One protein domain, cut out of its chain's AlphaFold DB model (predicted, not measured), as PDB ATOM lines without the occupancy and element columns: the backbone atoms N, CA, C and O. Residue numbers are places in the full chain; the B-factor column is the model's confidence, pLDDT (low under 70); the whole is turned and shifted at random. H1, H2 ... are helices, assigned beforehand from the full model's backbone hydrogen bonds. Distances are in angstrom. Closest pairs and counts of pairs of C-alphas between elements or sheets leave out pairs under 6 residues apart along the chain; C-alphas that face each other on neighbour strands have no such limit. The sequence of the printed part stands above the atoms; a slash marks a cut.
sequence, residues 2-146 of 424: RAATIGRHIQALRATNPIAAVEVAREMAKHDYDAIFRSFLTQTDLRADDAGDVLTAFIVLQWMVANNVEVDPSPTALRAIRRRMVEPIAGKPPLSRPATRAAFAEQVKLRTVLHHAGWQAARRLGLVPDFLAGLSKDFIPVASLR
ATOM      1  N   ARG A   2     281.181 241.250 157.993       94.50
ATOM      2  CA  ARG A   2     280.291 240.637 159.005       94.50
ATOM      3  C   ARG A   2     280.411 241.228 160.411       94.50
ATOM      4  O   ARG A   2     279.436 241.747 160.939       94.50
ATOM      5  N   ALA A   3     281.625 241.254 160.967       94.69
ATOM      6  CA  ALA A   3     281.882 241.841 162.286       94.69
ATOM      7  C   ALA A   3     281.437 243.314 162.380       94.69
ATOM      8  O   ALA A   3     280.870 243.726 163.384       94.69
ATOM      9  N   ALA A   4     281.614 244.095 161.309       93.75
ATOM     10  CA  ALA A   4     281.151 245.482 161.259       93.75
ATOM     11  C   ALA A   4     279.617 245.585 161.180       93.75
ATOM     12  O   ALA A   4     279.040 246.501 161.761       93.75
ATOM     13  N   THR A   5     278.947 244.660 160.485       90.94
ATOM     14  CA  THR A   5     277.479 244.568 160.460       90.94
ATOM     15  C   THR A   5     276.928 244.240 161.847       90.94
ATOM     16  O   THR A   5     276.050 244.958 162.320       90.94
ATOM     17  N   ILE A   6     277.497 243.241 162.530       88.38
ATOM     18  CA  ILE A   6     277.155 242.904 163.918       88.38
ATOM     19  C   ILE A   6     277.414 244.104 164.842       88.38
ATOM     20  O   ILE A   6     276.535 244.488 165.604       88.38
ATOM     21  N   GLY A   7     278.583 244.744 164.740       89.62
ATOM     22  CA  GLY A   7     278.946 245.894 165.570       89.62
ATOM     23  C   GLY A   7     277.978 247.071 165.424       89.62
ATOM     24  O   GLY A   7     277.498 247.591 166.428       89.62
ATOM     25  N   ARG A   8     277.620 247.445 164.186       87.75
ATOM     26  CA  ARG A   8     276.604 248.482 163.927       87.75
ATOM     27  C   ARG A   8     275.241 248.092 164.482       87.75
ATOM     28  O   ARG A   8     274.554 248.932 165.052       87.75
ATOM     29  N   HIS A   9     274.862 246.829 164.318       82.56
ATOM     30  CA  HIS A   9     273.598 246.326 164.822       82.56
ATOM     31  C   HIS A   9     273.535 246.401 166.356       82.56
ATOM     32  O   HIS A   9     272.624 247.022 166.889       82.56
ATOM     33  N   ILE A  10     274.551 245.896 167.060       82.19
ATOM     34  CA  ILE A  10     274.681 245.997 168.523       82.19
ATOM     35  C   ILE A  10     274.699 247.459 168.981       82.19
ATOM     36  O   ILE A  10     274.105 247.787 170.004       82.19
ATOM     37  N   GLN A  11     275.366 248.355 168.253       82.06
ATOM     38  CA  GLN A  11     275.399 249.774 168.603       82.06
ATOM     39  C   GLN A  11     274.016 250.426 168.483       82.06
ATOM     40  O   GLN A  11     273.609 251.138 169.399       82.06
ATOM     41  N   ALA A  12     273.284 250.152 167.398       75.00
ATOM     42  CA  ALA A  12     271.907 250.611 167.233       75.00
ATOM     43  C   ALA A  12     271.007 250.055 168.346       75.00
ATOM     44  O   ALA A  12     270.249 250.803 168.958       75.00
ATOM     45  N   LEU A  13     271.173 248.771 168.682       69.75
ATOM     46  CA  LEU A  13     270.484 248.154 169.810       69.75
ATOM     47  C   LEU A  13     270.792 248.834 171.122       69.75
ATOM     48  O   LEU A  13     269.880 249.070 171.898       69.75
ATOM     49  N   ARG A  14     272.053 249.172 171.376       76.62
ATOM     50  CA  ARG A  14     272.462 249.761 172.648       76.62
ATOM     51  C   ARG A  14     271.770 251.096 172.915       76.62
ATOM     52  O   ARG A  14     271.516 251.401 174.074       76.62
ATOM     53  N   ALA A  15     271.440 251.846 171.863       67.38
ATOM     54  CA  ALA A  15     270.724 253.113 171.971       67.38
ATOM     55  C   ALA A  15     269.263 252.944 172.424       67.38
ATOM     56  O   ALA A  15     268.743 253.812 173.115       67.38
ATOM     57  N   THR A  16     268.606 251.839 172.060       56.91
ATOM     58  CA  THR A  16     267.183 251.602 172.369       56.91
ATOM     59  C   THR A  16     266.953 250.555 173.461       56.91
ATOM     60  O   THR A  16     265.924 250.564 174.125       56.91
ATOM     61  N   ASN A  17     267.884 249.613 173.620       56.47
ATOM     62  CA  ASN A  17     267.825 248.476 174.532       56.47
ATOM     63  C   ASN A  17     269.256 247.960 174.846       56.47
ATOM     64  O   ASN A  17     269.754 247.035 174.189       56.47
ATOM     65  N   PRO A  18     269.950 248.551 175.840       59.84
ATOM     66  CA  PRO A  18     271.338 248.208 176.168       59.84
ATOM     67  C   PRO A  18     271.521 246.763 176.643       59.84
ATOM     68  O   PRO A  18     272.570 246.173 176.389       59.84
ATOM     69  N   ILE A  19     270.502 246.175 177.273       48.97
ATOM     70  CA  ILE A  19     270.522 244.786 177.742       48.97
ATOM     71  C   ILE A  19     270.482 243.827 176.545       48.97
ATOM     72  O   ILE A  19     271.366 242.982 176.405       48.97
ATOM     73  N   ALA A  20     269.532 244.012 175.620       56.69
ATOM     74  CA  ALA A  20     269.457 243.203 174.403       56.69
ATOM     75  C   ALA A  20     270.736 243.317 173.559       56.69
ATOM     76  O   ALA A  20     271.167 242.338 172.959       56.69
ATOM     77  N   ALA A  21     271.384 244.487 173.542       63.50
ATOM     78  CA  ALA A  21     272.649 244.680 172.840       63.50
ATOM     79  C   ALA A  21     273.784 243.796 173.390       63.50
ATOM     80  O   ALA A  21     274.560 243.249 172.607       63.50
ATOM     81  N   VAL A  22     273.893 243.650 174.717       61.31
ATOM     82  CA  VAL A  22     274.903 242.784 175.360       61.31
ATOM     83  C   VAL A  22     274.656 241.317 175.021       61.31
ATOM     84  O   VAL A  22     275.591 240.579 174.718       61.31
ATOM     85  N   GLU A  23     273.399 240.896 175.024       58.22
ATOM     86  CA  GLU A  23     273.045 239.498 174.799       58.22
ATOM     87  C   GLU A  23     273.111 239.107 173.320       58.22
ATOM     88  O   GLU A  23     273.674 238.066 172.990       58.22
ATOM     89  N   VAL A  24     272.675 239.977 172.400       68.88
ATOM     90  CA  VAL A  24     272.943 239.797 170.964       68.88
ATOM     91  C   VAL A  24     274.449 239.734 170.715       68.88
ATOM     92  O   VAL A  24     274.895 238.891 169.943       68.88
ATOM     93  N   ALA A  25     275.260 240.555 171.394       72.81
ATOM     94  CA  ALA A  25     276.715 240.454 171.293       72.81
ATOM     95  C   ALA A  25     277.237 239.088 171.765       72.81
ATOM     96  O   ALA A  25     278.086 238.499 171.098       72.81
ATOM     97  N   ARG A  26     276.710 238.567 172.880       73.00
ATOM     98  CA  ARG A  26     277.073 237.252 173.421       73.00
ATOM     99  C   ARG A  26     276.688 236.119 172.470       73.00
ATOM    100  O   ARG A  26     277.521 235.265 172.185       73.00
ATOM    101  N   GLU A  27     275.460 236.109 171.964       72.62
ATOM    102  CA  GLU A  27     274.980 235.052 171.068       72.62
ATOM    103  C   GLU A  27     275.662 235.110 169.697       72.62
ATOM    104  O   GLU A  27     276.078 234.078 169.172       72.62
ATOM    105  N   MET A  28     275.893 236.306 169.148       79.81
ATOM    106  CA  MET A  28     276.649 236.469 167.897       79.81
ATOM    107  C   MET A  28     278.143 236.150 168.049       79.81
ATOM    108  O   MET A  28     278.808 235.894 167.049       79.81
ATOM    109  N   ALA A  29     278.685 236.141 169.271       83.06
ATOM    110  CA  ALA A  29     280.034 235.638 169.529       83.06
ATOM    111  C   ALA A  29     280.098 234.099 169.533       83.06
ATOM    112  O   ALA A  29     281.150 233.535 169.242       83.06
ATOM    113  N   LYS A  30     278.987 233.419 169.851       77.62
ATOM    114  CA  LYS A  30     278.889 231.949 169.867       77.62
ATOM    115  C   LYS A  30     278.518 231.359 168.508       77.62
ATOM    116  O   LYS A  30     278.925 230.243 168.197       77.62
ATOM    117  N   HIS A  31     277.719 232.077 167.722       80.06
ATOM    118  CA  HIS A  31     277.093 231.551 166.514       80.06
ATOM    119  C   HIS A  31     277.528 232.310 165.254       80.06
ATOM    120  O   HIS A  31     277.420 233.533 165.184       80.06
ATOM    121  N   ASP A  32     277.948 231.580 164.213       89.00
ATOM    122  CA  ASP A  32     278.178 232.156 162.883       89.00
ATOM    123  C   ASP A  32     276.839 232.315 162.148       89.00
ATOM    124  O   ASP A  32     276.322 231.375 161.536       89.00
ATOM    125  N   TYR A  33     276.267 233.523 162.202       88.31
ATOM    126  CA  TYR A  33     274.997 233.813 161.529       88.31
ATOM    127  C   TYR A  33     275.066 233.582 160.013       88.31
ATOM    128  O   TYR A  33     274.047 233.274 159.405       88.31
ATOM    129  N   ASP A  34     276.229 233.716 159.371       96.25
ATOM    130  CA  ASP A  34     276.334 233.503 157.927       96.25
ATOM    131  C   ASP A  34     276.323 232.008 157.588       96.25
ATOM    132  O   ASP A  34     275.730 231.619 156.582       96.25
ATOM    133  N   ALA A  35     276.891 231.159 158.450       92.94
ATOM    134  CA  ALA A  35     276.739 229.709 158.339       92.94
ATOM    135  C   ALA A  35     275.273 229.280 158.530       92.94
ATOM    136  O   ALA A  35     274.761 228.493 157.734       92.94
ATOM    137  N   ILE A  36     274.575 229.854 159.519       88.25
ATOM    138  CA  ILE A  36     273.137 229.613 159.738       88.25
ATOM    139  C   ILE A  36     272.316 230.097 158.536       88.25
ATOM    140  O   ILE A  36     271.435 229.399 158.051       88.25
ATOM    141  N   PHE A  37     272.615 231.277 157.997       95.38
ATOM    142  CA  PHE A  37     271.922 231.762 156.808       95.38
ATOM    143  C   PHE A  37     272.149 230.836 155.604       95.38
ATOM    144  O   PHE A  37     271.203 230.512 154.890       95.38
ATOM    145  N   ARG A  38     273.383 230.358 155.391       97.12
ATOM    146  CA  ARG A  38     273.698 229.384 154.333       97.12
ATOM    147  C   ARG A  38     272.943 228.064 154.505       97.12
ATOM    148  O   ARG A  38     272.570 227.463 153.497       97.12
ATOM    149  N   SER A  39     272.649 227.641 155.737       94.19
ATOM    150  CA  SER A  39     271.839 226.438 155.959       94.19
ATOM    151  C   SER A  39     270.398 226.597 155.461       94.19
ATOM    152  O   SER A  39     269.805 225.625 155.011       94.19
ATOM    153  N   PHE A  40     269.845 227.819 155.452       94.69
ATOM    154  CA  PHE A  40     268.524 228.082 154.858       94.69
ATOM    155  C   PHE A  40     268.503 227.903 153.336       94.69
ATOM    156  O   PHE A  40     267.436 227.737 152.755       94.69
ATOM    157  N   LEU A  41     269.668 227.942 152.682       96.88
ATOM    158  CA  LEU A  41     269.784 227.881 151.225       96.88
ATOM    159  C   LEU A  41     270.193 226.496 150.704       96.88
ATOM    160  O   LEU A  41     270.280 226.320 149.492       96.88
ATOM    161  N   THR A  42     270.446 225.513 151.580       92.75
ATOM    162  CA  THR A  42     271.124 224.242 151.231       92.75
ATOM    163  C   THR A  42     270.347 223.354 150.243       92.75
ATOM    164  O   THR A  42     270.906 222.401 149.716       92.75
ATOM    165  N   GLN A  43     269.092 223.677 149.935       92.00
ATOM    166  CA  GLN A  43     268.252 222.976 148.950       92.00
ATOM    167  C   GLN A  43     267.703 223.921 147.868       92.00
ATOM    168  O   GLN A  43     266.689 223.647 147.232       92.00
ATOM    169  N   THR A  44     268.354 225.069 147.681       95.81
ATOM    170  CA  THR A  44     267.920 226.116 146.752       95.81
ATOM    171  C   THR A  44     269.025 226.450 145.757       95.81
ATOM    172  O   THR A  44     270.193 226.144 145.983       95.81
ATOM    173  N   ASP A  45     268.667 227.120 144.665       95.81
ATOM    174  CA  ASP A  45     269.607 227.709 143.704       95.81
ATOM    175  C   ASP A  45     270.078 229.122 144.108       95.81
ATOM    176  O   ASP A  45     270.846 229.755 143.381       95.81
ATOM    177  N   LEU A  46     269.645 229.615 145.274       97.69
ATOM    178  CA  LEU A  46     269.995 230.936 145.789       97.69
ATOM    179  C   LEU A  46     271.423 230.965 146.335       97.69
ATOM    180  O   LEU A  46     271.860 230.074 147.066       97.69
ATOM    181  N   ARG A  47     272.140 232.053 146.050       98.12
ATOM    182  CA  ARG A  47     273.525 232.244 146.483       98.12
ATOM    183  C   ARG A  47     273.614 233.230 147.639       98.12
ATOM    184  O   ARG A  47     273.079 234.334 147.588       98.12
ATOM    185  N   ALA A  48     274.347 232.862 148.688       97.25
ATOM    186  CA  ALA A  48     274.487 233.714 149.869       97.25
ATOM    187  C   ALA A  48     275.301 234.997 149.609       97.25
ATOM    188  O   ALA A  48     275.236 235.926 150.405       97.25
ATOM    189  N   ASP A  49     276.095 235.081 148.548       95.88
ATOM    190  CA  ASP A  49     276.885 236.264 148.184       95.88
ATOM    191  C   ASP A  49     276.168 237.202 147.191       95.88
ATOM    192  O   ASP A  49     276.618 238.328 146.967       95.88
ATOM    193  N   ASP A  50     275.012 236.797 146.657       97.00
ATOM    194  CA  ASP A  50     274.178 237.612 145.779       97.00
ATOM    195  C   ASP A  50     273.091 238.344 146.588       97.00
ATOM    196  O   ASP A  50     272.205 237.744 147.194       97.00
ATOM    197  N   ALA A  51     273.130 239.679 146.595       96.25
ATOM    198  CA  ALA A  51     272.187 240.491 147.370       96.25
ATOM    199  C   ALA A  51     270.718 240.295 146.961       96.25
ATOM    200  O   ALA A  51     269.823 240.453 147.793       96.25
ATOM    201  N   GLY A  52     270.465 239.970 145.691       96.56
ATOM    202  CA  GLY A  52     269.121 239.678 145.214       96.56
ATOM    203  C   GLY A  52     268.618 238.325 145.715       96.56
ATOM    204  O   GLY A  52     267.446 238.203 146.063       96.56
ATOM    205  N   ASP A  53     269.503 237.335 145.825       98.12
ATOM    206  CA  ASP A  53     269.176 235.995 146.321       98.12
ATOM    207  C   ASP A  53     268.930 236.054 147.827       98.12
ATOM    208  O   ASP A  53     267.930 235.536 148.321       98.12
ATOM    209  N   VAL A  54     269.774 236.799 148.546       98.00
ATOM    210  CA  VAL A  54     269.587 237.079 149.972       98.00
ATOM    211  C   VAL A  54     268.243 237.764 150.234       98.00
ATOM    212  O   VAL A  54     267.517 237.372 151.149       98.00
ATOM    213  N   LEU A  55     267.880 238.768 149.426       95.69
ATOM    214  CA  LEU A  55     266.591 239.449 149.561       95.69
ATOM    215  C   LEU A  55     265.413 238.538 149.189       95.69
ATOM    216  O   LEU A  55     264.378 238.585 149.850       95.69
ATOM    217  N   THR A  56     265.578 237.685 148.177       98.06
ATOM    218  CA  THR A  56     264.581 236.679 147.785       98.06
ATOM    219  C   THR A  56     264.307 235.718 148.942       98.06
ATOM    220  O   THR A  56     263.153 235.571 149.343       98.06
ATOM    221  N   ALA A  57     265.350 235.143 149.551       98.06
ATOM    222  CA  ALA A  57     265.226 234.264 150.716       98.06
ATOM    223  C   ALA A  57     264.526 234.962 151.893       98.06
ATOM    224  O   ALA A  57     263.656 234.386 152.547       98.06
ATOM    225  N   PHE A  58     264.856 236.234 152.133       95.94
ATOM    226  CA  PHE A  58     264.215 237.008 153.187       95.94
ATOM    227  C   PHE A  58     262.713 237.234 152.932       95.94
ATOM    228  O   PHE A  58     261.917 237.074 153.853       95.94
ATOM    229  N   ILE A  59     262.299 237.546 151.696       95.44
ATOM    230  CA  ILE A  59     260.875 237.692 151.324       95.44
ATOM    231  C   ILE A  59     260.107 236.384 151.552       95.44
ATOM    232  O   ILE A  59     258.994 236.403 152.080       95.44
ATOM    233  N   VAL A  60     260.707 235.250 151.186       97.75
ATOM    234  CA  VAL A  60     260.121 233.917 151.398       97.75
ATOM    235  C   VAL A  60     259.920 233.650 152.890       97.75
ATOM    236  O   VAL A  60     258.814 233.296 153.300       97.75
ATOM    237  N   LEU A  61     260.941 233.912 153.715       96.12
ATOM    238  CA  LEU A  61     260.835 233.783 155.170       96.12
ATOM    239  C   LEU A  61     259.732 234.687 155.740       96.12
ATOM    240  O   LEU A  61     258.955 234.243 156.581       96.12
ATOM    241  N   GLN A  62     259.620 235.938 155.279       93.44
ATOM    242  CA  GLN A  62     258.546 236.835 155.722       93.44
ATOM    243  C   GLN A  62     257.162 236.236 155.429       93.44
ATOM    244  O   GLN A  62     256.269 236.299 156.276       93.44
ATOM    245  N   TRP A  63     256.973 235.628 154.254       97.06
ATOM    246  CA  TRP A  63     255.711 234.974 153.907       97.06
ATOM    247  C   TRP A  63     255.413 233.757 154.796       97.06
ATOM    248  O   TRP A  63     254.286 233.636 155.288       97.06
ATOM    249  N   MET A  64     256.412 232.900 155.041       97.12
ATOM    250  CA  MET A  64     256.318 231.740 155.943       97.12
ATOM    251  C   MET A  64     255.887 232.160 157.342       97.12
ATOM    252  O   MET A  64     254.914 231.644 157.887       97.12
ATOM    253  N   VAL A  65     256.561 233.175 157.878       91.94
ATOM    254  CA  VAL A  65     256.261 233.776 159.173       91.94
ATOM    255  C   VAL A  65     254.827 234.303 159.200       91.94
ATOM    256  O   VAL A  65     254.040 233.895 160.052       91.94
ATOM    257  N   ALA A  66     254.445 235.150 158.241       93.06
ATOM    258  CA  ALA A  66     253.123 235.779 158.190       93.06
ATOM    259  C   ALA A  66     251.963 234.771 158.141       93.06
ATOM    260  O   ALA A  66     250.886 235.040 158.691       93.06
ATOM    261  N   ASN A  67     252.179 233.625 157.490       95.94
ATOM    262  CA  ASN A  67     251.205 232.540 157.376       95.94
ATOM    263  C   ASN A  67     251.412 231.436 158.433       95.94
ATOM    264  O   ASN A  67     250.589 230.532 158.511       95.94
ATOM    265  N   ASN A  68     252.449 231.543 159.272       95.56
ATOM    266  CA  ASN A  68     252.866 230.550 160.259       95.56
ATOM    267  C   ASN A  68     252.993 229.128 159.680       95.56
ATOM    268  O   ASN A  68     252.462 228.169 160.238       95.56
ATOM    269  N   VAL A  69     253.686 229.006 158.549       96.31
ATOM    270  CA  VAL A  69     253.912 227.738 157.844       96.31
ATOM    271  C   VAL A  69     255.393 227.532 157.564       96.31
ATOM    272  O   VAL A  69     256.102 228.485 157.252       96.31
ATOM    273  N   GLU A  70     255.844 226.284 157.630       94.88
ATOM    274  CA  GLU A  70     257.125 225.854 157.065       94.88
ATOM    275  C   GLU A  70     256.857 225.248 155.692       94.88
ATOM    276  O   GLU A  70     255.952 224.428 155.540       94.88
ATOM    277  N   VAL A  71     257.604 225.686 154.683       94.62
ATOM    278  CA  VAL A  71     257.526 225.118 153.337       94.62
ATOM    279  C   VAL A  71     258.925 225.060 152.742       94.62
ATOM    280  O   VAL A  71     259.719 225.966 152.968       94.62
ATOM    281  N   ASP A  72     259.232 224.034 151.963       95.31
ATOM    282  CA  ASP A  72     260.462 224.017 151.175       95.31
ATOM    283  C   ASP A  72     260.182 224.698 149.829       95.31
ATOM    284  O   ASP A  72     259.371 224.198 149.040       95.31
ATOM    285  N   PRO A  73     260.760 225.883 149.557       95.06
ATOM    286  CA  PRO A  73     260.424 226.632 148.359       95.06
ATOM    287  C   PRO A  73     261.020 225.976 147.109       95.06
ATOM    288  O   PRO A  73     262.219 225.708 147.050       95.06
ATOM    289  N   SER A  74     260.200 225.767 146.073       96.31
ATOM    290  CA  SER A  74     260.689 225.224 144.802       96.31
ATOM    291  C   SER A  74     261.645 226.216 144.109       96.31
ATOM    292  O   SER A  74     261.428 227.433 144.181       96.31
ATOM    293  N   PRO A  75     262.659 225.747 143.353       96.81
ATOM    294  CA  PRO A  75     263.531 226.637 142.575       96.81
ATOM    295  C   PRO A  75     262.763 227.530 141.584       96.81
ATOM    296  O   PRO A  75     263.179 228.639 141.251       96.81
ATOM    297  N   THR A  76     261.612 227.071 141.088       97.12
ATOM    298  CA  THR A  76     260.754 227.864 140.194       97.12
ATOM    299  C   THR A  76     260.070 229.006 140.948       97.12
ATOM    300  O   THR A  76     260.130 230.145 140.480       97.12
ATOM    301  N   ALA A  77     259.527 228.743 142.144       97.50
ATOM    302  CA  ALA A  77     258.937 229.768 143.006       97.50
ATOM    303  C   ALA A  77     259.959 230.852 143.390       97.50
ATOM    304  O   ALA A  77     259.665 232.048 143.305       97.50
ATOM    305  N   LEU A  78     261.182 230.449 143.754       98.00
ATOM    306  CA  LEU A  78     262.268 231.369 144.118       98.00
ATOM    307  C   LEU A  78     262.657 232.285 142.954       98.00
ATOM    308  O   LEU A  78     262.676 233.509 143.112       98.00
ATOM    309  N   ARG A  79     262.871 231.724 141.756       97.88
ATOM    310  CA  ARG A  79     263.147 232.509 140.539       97.88
ATOM    311  C   ARG A  79     261.999 233.454 140.194       97.88
ATOM    312  O   ARG A  79     262.238 234.596 139.796       97.88
ATOM    313  N   ALA A  80     260.753 233.017 140.371       97.75
ATOM    314  CA  ALA A  80     259.588 233.856 140.124       97.75
ATOM    315  C   ALA A  80     259.510 235.047 141.097       97.75
ATOM    316  O   ALA A  80     259.230 236.165 140.656       97.75
ATOM    317  N   ILE A  81     259.817 234.843 142.384       97.62
ATOM    318  CA  ILE A  81     259.908 235.925 143.379       97.62
ATOM    319  C   ILE A  81     261.054 236.877 143.040       97.62
ATOM    320  O   ILE A  81     260.830 238.089 143.004       97.62
ATOM    321  N   ARG A  82     262.248 236.354 142.727       97.50
ATOM    322  CA  ARG A  82     263.408 237.168 142.331       97.50
ATOM    323  C   ARG A  82     263.049 238.098 141.170       97.50
ATOM    324  O   ARG A  82     263.199 239.314 141.285       97.50
ATOM    325  N   ARG A  83     262.465 237.548 140.105       97.88
ATOM    326  CA  ARG A  83     262.048 238.309 138.920       97.88
ATOM    327  C   ARG A  83     260.954 239.339 139.208       97.88
ATOM    328  O   ARG A  83     261.019 240.465 138.729       97.88
ATOM    329  N   ARG A  84     259.917 238.971 139.969       96.38
ATOM    330  CA  ARG A  84     258.739 239.840 140.175       96.38
ATOM    331  C   ARG A  84     258.943 240.902 141.254       96.38
ATOM    332  O   ARG A  84     258.330 241.961 141.165       96.38
ATOM    333  N   MET A  85     259.750 240.625 142.275       94.25
ATOM    334  CA  MET A  85     259.842 241.474 143.468       94.25
ATOM    335  C   MET A  85     261.218 242.107 143.662       94.25
ATOM    336  O   MET A  85     261.296 243.227 144.161       94.25
ATOM    337  N   VAL A  86     262.293 241.420 143.271       95.00
ATOM    338  CA  VAL A  86     263.666 241.867 143.547       95.00
ATOM    339  C   VAL A  86     264.283 242.592 142.353       95.00
ATOM    340  O   VAL A  86     264.836 243.678 142.519       95.00
ATOM    341  N   GLU A  87     264.156 242.060 141.137       95.69
ATOM    342  CA  GLU A  87     264.692 242.703 139.928       95.69
ATOM    343  C   GLU A  87     264.192 244.150 139.715       95.69
ATOM    344  O   GLU A  87     265.032 245.014 139.448       95.69
ATOM    345  N   PRO A  88     262.902 244.496 139.935       94.44
ATOM    346  CA  PRO A  88     262.418 245.872 139.757       94.44
ATOM    347  C   PRO A  88     263.076 246.906 140.684       94.44
ATOM    348  O   PRO A  88     263.056 248.108 140.402       94.44
ATOM    349  N   ILE A  89     263.646 246.462 141.806       89.81
ATOM    350  CA  ILE A  89     264.348 247.324 142.766       89.81
ATOM    351  C   ILE A  89     265.871 247.173 142.696       89.81
ATOM    352  O   ILE A  89     266.578 247.988 143.281       89.81
ATOM    353  N   ALA A  90     266.398 246.206 141.936       91.56
ATOM    354  CA  ALA A  90     267.839 245.986 141.788       91.56
ATOM    355  C   ALA A  90     268.564 247.193 141.159       91.56
ATOM    356  O   ALA A  90     269.722 247.464 141.481       91.56
ATOM    357  N   GLY A  91     267.866 247.958 140.310       88.25
ATOM    358  CA  GLY A  91     268.353 249.212 139.726       88.25
ATOM    359  C   GLY A  91     268.360 250.411 140.684       88.25
ATOM    360  O   GLY A  91     268.853 251.479 140.319       88.25
ATOM    361  N   LYS A  92     267.874 250.261 141.925       86.69
ATOM    362  CA  LYS A  92     267.777 251.345 142.916       86.69
ATOM    363  C   LYS A  92     268.797 251.160 144.051       86.69
ATOM    364  O   LYS A  92     269.095 250.024 144.424       86.69
ATOM    365  N   PRO A  93     269.360 252.237 144.634       81.25
ATOM    366  CA  PRO A  93     270.160 252.120 145.852       81.25
ATOM    367  C   PRO A  93     269.339 251.498 147.001       81.25
ATOM    368  O   PRO A  93     268.136 251.743 147.067       81.25
ATOM    369  N   PRO A  94     269.956 250.718 147.911       85.19
ATOM    370  CA  PRO A  94     271.383 250.385 147.969       85.19
ATOM    371  C   PRO A  94     271.818 249.258 147.011       85.19
ATOM    372  O   PRO A  94     273.020 249.013 146.896       85.19
ATOM    373  N   LEU A  95     270.890 248.589 146.317       83.38
ATOM    374  CA  LEU A  95     271.173 247.433 145.455       83.38
ATOM    375  C   LEU A  95     271.927 247.802 144.171       83.38
ATOM    376  O   LEU A  95     272.773 247.033 143.715       83.38
ATOM    377  N   SER A  96     271.701 248.984 143.604       90.62
ATOM    378  CA  SER A  96     272.360 249.390 142.356       90.62
ATOM    379  C   SER A  96     273.843 249.728 142.502       90.62
ATOM    380  O   SER A  96     274.584 249.643 141.527       90.62
ATOM    381  N   ARG A  97     274.304 250.071 143.711       92.38
ATOM    382  CA  ARG A  97     275.684 250.507 143.962       92.38
ATOM    383  C   ARG A  97     276.526 249.334 144.481       92.38
ATOM    384  O   ARG A  97     276.239 248.849 145.577       92.38
ATOM    385  N   PRO A  98     277.593 248.908 143.773       89.44
ATOM    386  CA  PRO A  98     278.413 247.765 144.187       89.44
ATOM    387  C   PRO A  98     278.930 247.865 145.631       89.44
ATOM    388  O   PRO A  98     278.817 246.907 146.391       89.44
ATOM    389  N   ALA A  99     279.400 249.051 146.040       83.50
ATOM    390  CA  ALA A  99     279.951 249.286 147.377       83.50
ATOM    391  C   ALA A  99     278.930 249.074 148.514       83.50
ATOM    392  O   ALA A  99     279.284 248.552 149.569       83.50
ATOM    393  N   THR A 100     277.660 249.446 148.315       90.75
ATOM    394  CA  THR A 100     276.614 249.289 149.345       90.75
ATOM    395  C   THR A 100     275.852 247.975 149.225       90.75
ATOM    396  O   THR A 100     275.262 247.535 150.208       90.75
ATOM    397  N   ARG A 101     275.883 247.322 148.056       93.50
ATOM    398  CA  ARG A 101     275.175 246.063 147.790       93.50
ATOM    399  C   ARG A 101     275.602 244.944 148.739       93.50
ATOM    400  O   ARG A 101     274.745 244.285 149.319       93.50
ATOM    401  N   ALA A 102     276.907 244.752 148.929       92.62
ATOM    402  CA  ALA A 102     277.424 243.714 149.819       92.62
ATOM    403  C   ALA A 102     277.074 243.992 151.293       92.62
ATOM    404  O   ALA A 102     276.627 243.099 152.007       92.62
ATOM    405  N   ALA A 103     277.194 245.248 151.737       90.69
ATOM    406  CA  ALA A 103     276.820 245.639 153.096       90.69
ATOM    407  C   ALA A 103     275.313 245.455 153.358       90.69
ATOM    408  O   ALA A 103     274.934 244.984 154.429       90.69
ATOM    409  N   PHE A 104     274.473 245.780 152.369       90.75
ATOM    410  CA  PHE A 104     273.035 245.527 152.409       90.75
ATOM    411  C   PHE A 104     272.733 244.030 152.511       90.75
ATOM    412  O   PHE A 104     271.981 243.628 153.395       90.75
ATOM    413  N   ALA A 105     273.353 243.200 151.665       95.00
ATOM    414  CA  ALA A 105     273.179 241.750 151.716       95.00
ATOM    415  C   ALA A 105     273.521 241.199 153.106       95.00
ATOM    416  O   ALA A 105     272.716 240.494 153.706       95.00
ATOM    417  N   GLU A 106     274.665 241.588 153.673       95.19
ATOM    418  CA  GLU A 106     275.064 241.162 155.018       95.19
ATOM    419  C   GLU A 106     274.075 241.595 156.109       95.19
ATOM    420  O   GLU A 106     273.791 240.823 157.024       95.19
ATOM    421  N   GLN A 107     273.508 242.800 156.011       88.56
ATOM    422  CA  GLN A 107     272.471 243.251 156.941       88.56
ATOM    423  C   GLN A 107     271.188 242.420 156.810       88.56
ATOM    424  O   GLN A 107     270.595 242.046 157.823       88.56
ATOM    425  N   VAL A 108     270.769 242.106 155.581       89.75
ATOM    426  CA  VAL A 108     269.581 241.280 155.339       89.75
ATOM    427  C   VAL A 108     269.797 239.857 155.853       89.75
ATOM    428  O   VAL A 108     268.911 239.348 156.525       89.75
ATOM    429  N   LYS A 109     270.972 239.241 155.655       95.19
ATOM    430  CA  LYS A 109     271.291 237.914 156.224       95.19
ATOM    431  C   LYS A 109     271.116 237.865 157.735       95.19
ATOM    432  O   LYS A 109     270.404 236.996 158.236       95.19
ATOM    433  N   LEU A 110     271.747 238.803 158.450       86.88
ATOM    434  CA  LEU A 110     271.651 238.888 159.907       86.88
ATOM    435  C   LEU A 110     270.182 239.000 160.333       86.88
ATOM    436  O   LEU A 110     269.725 238.269 161.210       86.88
ATOM    437  N   ARG A 111     269.418 239.861 159.651       83.88
ATOM    438  CA  ARG A 111     267.990 240.049 159.918       83.88
ATOM    439  C   ARG A 111     267.177 238.782 159.657       83.88
ATOM    440  O   ARG A 111     266.339 238.447 160.483       83.88
ATOM    441  N   THR A 112     267.438 238.062 158.566       87.19
ATOM    442  CA  THR A 112     266.800 236.772 158.256       87.19
ATOM    443  C   THR A 112     267.005 235.769 159.388       87.19
ATOM    444  O   THR A 112     266.041 235.170 159.853       87.19
ATOM    445  N   VAL A 113     268.244 235.614 159.868       84.38
ATOM    446  CA  VAL A 113     268.585 234.659 160.936       84.38
ATOM    447  C   VAL A 113     267.887 235.012 162.245       84.38
ATOM    448  O   VAL A 113     267.227 234.154 162.832       84.38
ATOM    449  N   LEU A 114     267.973 236.275 162.673       79.12
ATOM    450  CA  LEU A 114     267.317 236.741 163.898       79.12
ATOM    451  C   LEU A 114     265.791 236.593 163.811       79.12
ATOM    452  O   LEU A 114     265.150 236.142 164.759       79.12
ATOM    453  N   HIS A 115     265.210 236.903 162.651       80.94
ATOM    454  CA  HIS A 115     263.772 236.810 162.429       80.94
ATOM    455  C   HIS A 115     263.270 235.360 162.441       80.94
ATOM    456  O   HIS A 115     262.266 235.066 163.091       80.94
ATOM    457  N   HIS A 116     263.986 234.445 161.780       83.62
ATOM    458  CA  HIS A 116     263.678 233.016 161.815       83.62
ATOM    459  C   HIS A 116     263.778 232.463 163.245       83.62
ATOM    460  O   HIS A 116     262.854 231.800 163.712       83.62
ATOM    461  N   ALA A 117     264.850 232.794 163.976       74.69
ATOM    462  CA  ALA A 117     265.023 232.375 165.367       74.69
ATOM    463  C   ALA A 117     263.885 232.881 166.272       74.69
ATOM    464  O   ALA A 117     263.323 232.110 167.054       74.69
ATOM    465  N   GLY A 118     263.495 234.151 166.123       72.19
ATOM    466  CA  GLY A 118     262.379 234.740 166.859       72.19
ATOM    467  C   GLY A 118     261.032 234.074 166.561       72.19
ATOM    468  O   GLY A 118     260.251 233.841 167.483       72.19
ATOM    469  N   TRP A 119     260.766 233.723 165.299       82.62
ATOM    470  CA  TRP A 119     259.546 233.011 164.910       82.62
ATOM    471  C   TRP A 119     259.510 231.578 165.460       82.62
ATOM    472  O   TRP A 119     258.494 231.166 166.021       82.62
ATOM    473  N   GLN A 120     260.623 230.841 165.386       79.25
ATOM    474  CA  GLN A 120     260.730 229.492 165.956       79.25
ATOM    475  C   GLN A 120     260.541 229.496 167.482       79.25
ATOM    476  O   GLN A 120     259.858 228.632 168.035       79.25
ATOM    477  N   ALA A 121     261.086 230.495 168.186       65.00
ATOM    478  CA  ALA A 121     260.822 230.689 169.611       65.00
ATOM    479  C   ALA A 121     259.330 230.954 169.883       65.00
ATOM    480  O   ALA A 121     258.730 230.270 170.711       65.00
ATOM    481  N   ALA A 122     258.706 231.869 169.133       68.50
ATOM    482  CA  ALA A 122     257.284 232.177 169.277       68.50
ATOM    483  C   ALA A 122     256.380 230.960 169.013       68.50
ATOM    484  O   ALA A 122     255.391 230.777 169.721       68.50
ATOM    485  N   ARG A 123     256.728 230.099 168.047       79.12
ATOM    486  CA  ARG A 123     256.018 228.831 167.804       79.12
ATOM    487  C   ARG A 123     256.101 227.892 169.000       79.12
ATOM    488  O   ARG A 123     255.065 227.405 169.442       79.12
ATOM    489  N   ARG A 124     257.299 227.683 169.557       69.00
ATOM    490  CA  ARG A 124     257.502 226.809 170.730       69.00
ATOM    491  C   ARG A 124     256.764 227.296 171.977       69.00
ATOM    492  O   ARG A 124     256.329 226.474 172.772       69.00
ATOM    493  N   LEU A 125     256.614 228.611 172.128       64.94
ATOM    494  CA  LEU A 125     255.966 229.238 173.282       64.94
ATOM    495  C   LEU A 125     254.459 229.496 173.089       64.94
ATOM    496  O   LEU A 125     253.810 229.991 174.004       64.94
ATOM    497  N   GLY A 126     253.889 229.210 171.912       71.62
ATOM    498  CA  GLY A 126     252.480 229.511 171.620       71.62
ATOM    499  C   GLY A 126     252.169 231.009 171.462       71.62
ATOM    500  O   GLY A 126     251.017 231.414 171.585       71.62
ATOM    501  N   LEU A 127     253.175 231.835 171.159       76.50
ATOM    502  CA  LEU A 127     253.099 233.305 171.096       76.50
ATOM    503  C   LEU A 127     253.124 233.864 169.659       76.50
ATOM    504  O   LEU A 127     253.448 235.030 169.435       76.50
ATOM    505  N   VAL A 128     252.812 233.044 168.648       79.44
ATOM    506  CA  VAL A 128     252.861 233.461 167.231       79.44
ATOM    507  C   VAL A 128     251.983 234.685 166.921       79.44
ATOM    508  O   VAL A 128     252.465 235.570 166.214       79.44
ATOM    509  N   PRO A 129     250.729 234.805 167.408       81.31
ATOM    510  CA  PRO A 129     249.915 235.991 167.128       81.31
ATOM    511  C   PRO A 129     250.577 237.296 167.593       81.31
ATOM    512  O   PRO A 129     250.578 238.274 166.844       81.31
ATOM    513  N   ASP A 130     251.195 237.281 168.776       71.00
ATOM    514  CA  ASP A 130     251.891 238.439 169.346       71.00
ATOM    515  C   ASP A 130     253.177 238.754 168.572       71.00
ATOM    516  O   ASP A 130     253.467 239.916 168.285       71.00
ATOM    517  N   PHE A 131     253.906 237.719 168.141       73.12
ATOM    518  CA  PHE A 131     255.051 237.869 167.240       73.12
ATOM    519  C   PHE A 131     254.681 238.562 165.932       73.12
ATOM    520  O   PHE A 131     255.379 239.477 165.500       73.12
ATOM    521  N   LEU A 132     253.571 238.153 165.313       78.50
ATOM    522  CA  LEU A 132     253.124 238.706 164.036       78.50
ATOM    523  C   LEU A 132     252.592 240.124 164.150       78.50
ATOM    524  O   LEU A 132     252.805 240.919 163.238       78.50
ATOM    525  N   ALA A 133     251.937 240.453 165.264       72.88
ATOM    526  CA  ALA A 133     251.626 241.839 165.563       72.88
ATOM    527  C   ALA A 133     252.920 242.671 165.610       72.88
ATOM    528  O   ALA A 133     252.924 243.795 165.119       72.88
ATOM    529  N   GLY A 134     254.005 242.097 166.157       60.69
ATOM    530  CA  GLY A 134     255.295 242.738 166.448       60.69
ATOM    531  C   GLY A 134     256.186 243.108 165.267       60.69
ATOM    532  O   GLY A 134     257.236 243.727 165.456       60.69
ATOM    533  N   LEU A 135     255.818 242.716 164.051       69.62
ATOM    534  CA  LEU A 135     256.676 242.904 162.884       69.62
ATOM    535  C   LEU A 135     256.661 244.354 162.378       69.62
ATOM    536  O   LEU A 135     255.651 245.049 162.469       69.62
ATOM    537  N   SER A 136     257.798 244.819 161.828       62.78
ATOM    538  CA  SER A 136     257.910 246.210 161.344       62.78
ATOM    539  C   SER A 136     256.948 246.475 160.205       62.78
ATOM    540  O   SER A 136     256.789 245.629 159.325       62.78
ATOM    541  N   LYS A 137     256.432 247.704 160.140       65.06
ATOM    542  CA  LYS A 137     255.752 248.210 158.941       65.06
ATOM    543  C   LYS A 137     256.720 248.541 157.799       65.06
ATOM    544  O   LYS A 137     256.271 248.661 156.670       65.06
ATOM    545  N   ASP A 138     258.025 248.615 158.072       54.38
ATOM    546  CA  ASP A 138     259.072 248.837 157.051       54.38
ATOM    547  C   ASP A 138     259.262 247.638 156.109       54.38
ATOM    548  O   ASP A 138     260.089 247.666 155.197       54.38
ATOM    549  N   PHE A 139     258.526 246.557 156.354       71.88
ATOM    550  CA  PHE A 139     258.496 245.364 155.526       71.88
ATOM    551  C   PHE A 139     257.193 245.249 154.747       71.88
ATOM    552  O   PHE A 139     256.273 246.049 154.899       71.88
ATOM    553  N   ILE A 140     257.095 244.191 153.937       81.12
ATOM    554  CA  ILE A 140     255.823 243.796 153.340       81.12
ATOM    555  C   ILE A 140     254.834 243.542 154.491       81.12
ATOM    556  O   ILE A 140     255.090 242.660 155.315       81.12
ATOM    557  N   PRO A 141     253.715 244.284 154.577       84.31
ATOM    558  CA  PRO A 141     252.788 244.137 155.688       84.31
ATOM    559  C   PRO A 141     252.278 242.700 155.812       84.31
ATOM    560  O   PRO A 141     251.936 242.063 154.811       84.31
ATOM    561  N   VAL A 142     252.146 242.202 157.046       83.75
ATOM    562  CA  VAL A 142     251.651 240.838 157.323       83.75
ATOM    563  C   VAL A 142     250.302 240.583 156.645       83.75
ATOM    564  O   VAL A 142     250.085 239.514 156.078       83.75
ATOM    565  N   ALA A 143     249.406 241.575 156.637       85.81
ATOM    566  CA  ALA A 143     248.120 241.485 155.946       85.81
ATOM    567  C   ALA A 143     248.281 241.250 154.430       85.81
ATOM    568  O   ALA A 143     247.594 240.402 153.861       85.81
ATOM    569  N   SER A 144     249.233 241.933 153.786       90.88
ATOM    570  CA  SER A 144     249.551 241.746 152.367       90.88
ATOM    571  C   SER A 144     250.120 240.350 152.103       90.88
ATOM    572  O   SER A 144     249.657 239.672 151.189       90.88
ATOM    573  N   LEU A 145     251.045 239.868 152.939       94.12
ATOM    574  CA  LEU A 145     251.610 238.516 152.818       94.12
ATOM    575  C   LEU A 145     250.566 237.412 153.041       94.12
ATOM    576  O   LEU A 145     250.606 236.373 152.385       94.12
ATOM    577  N   ARG A 146     249.587 237.641 153.921       94.88
ATOM    578  CA  ARG A 146     248.460 236.721 154.131       94.88
ATOM    579  C   ARG A 146     247.472 236.712 152.968       94.88
ATOM    580  O   ARG A 146     246.767 235.719 152.794       94.88
TER     581      ARG A 146
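Overview. This is residues 2 to 146 of the 424 residues of an uncharacterized protein of Methylobacterium sp. Leaf112 (UniProt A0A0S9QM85). Look first for one long helix, H6, through the middle, with H4 side by side with it and H5 crossing H4 on the side away from H6. The hairpin of H1 and H2 meets H6 through the first residues of H1, H3 crosses H6, and short H7 and H8 pack on the last parts of H6 and H4. The 145 printed residues include eight named helices, H1 to H8 in order, and no named strand: all helix. The whole is compact, with a radius of gyration of the C-alphas of 15.3 A, and spans 41 by 39 by 28 A.

Along the chain. Find C-alpha 2 at (280.291, 240.637, 159.005); from there H1 runs 21.7 A to residue 16. Next come H2, residues 18 to 30, H3, 33 to 39, H4, 51 to 67, 24.6 A long, and H5, 75 to 90, with a kink of 37 degrees near residue 84. H6 runs 39.8 A, residues 98 to 124. H7 is residues 128 to 133; H8, 142 to 146, ends at (248.460, 236.721, 154.131).

Arrangement. Start at the hub, H6; pairs named are closest C-alphas. It touches H4 at Ala 105 and Ala 51, 4.6 A, at a shallow tilt of 22 degrees, H3 at Val 113 and Phe 37, 6.0 A, H1 at Gln 107 and Thr 5, 6.3 A, and H7 at Ala 122 and Val 128, 5.0 A. H4 touches H5 at Thr 56 and Arg 82, 5.6 A, and H8 at Ala 66 and Val 142, 5.3 A. H1 and H2, a hairpin, touch at Ile 10 and Ala 21, 4.9 A. O i to N i+4 pairs are within hydrogen-bond range throughout H2, H3, H4, H7 and H8, and in 10 of 11 in H1, 9 of 12 in H5 and 21 of 23 in H6.

Size, cuts and confidence. The farthest C-alphas, Pro 18 and Thr 76, are 42.7 A apart. The printed part has no cut; the link from H3 to H4 is long. Low pLDDT, under 70, includes residues 15 to 24 and 134 to 138.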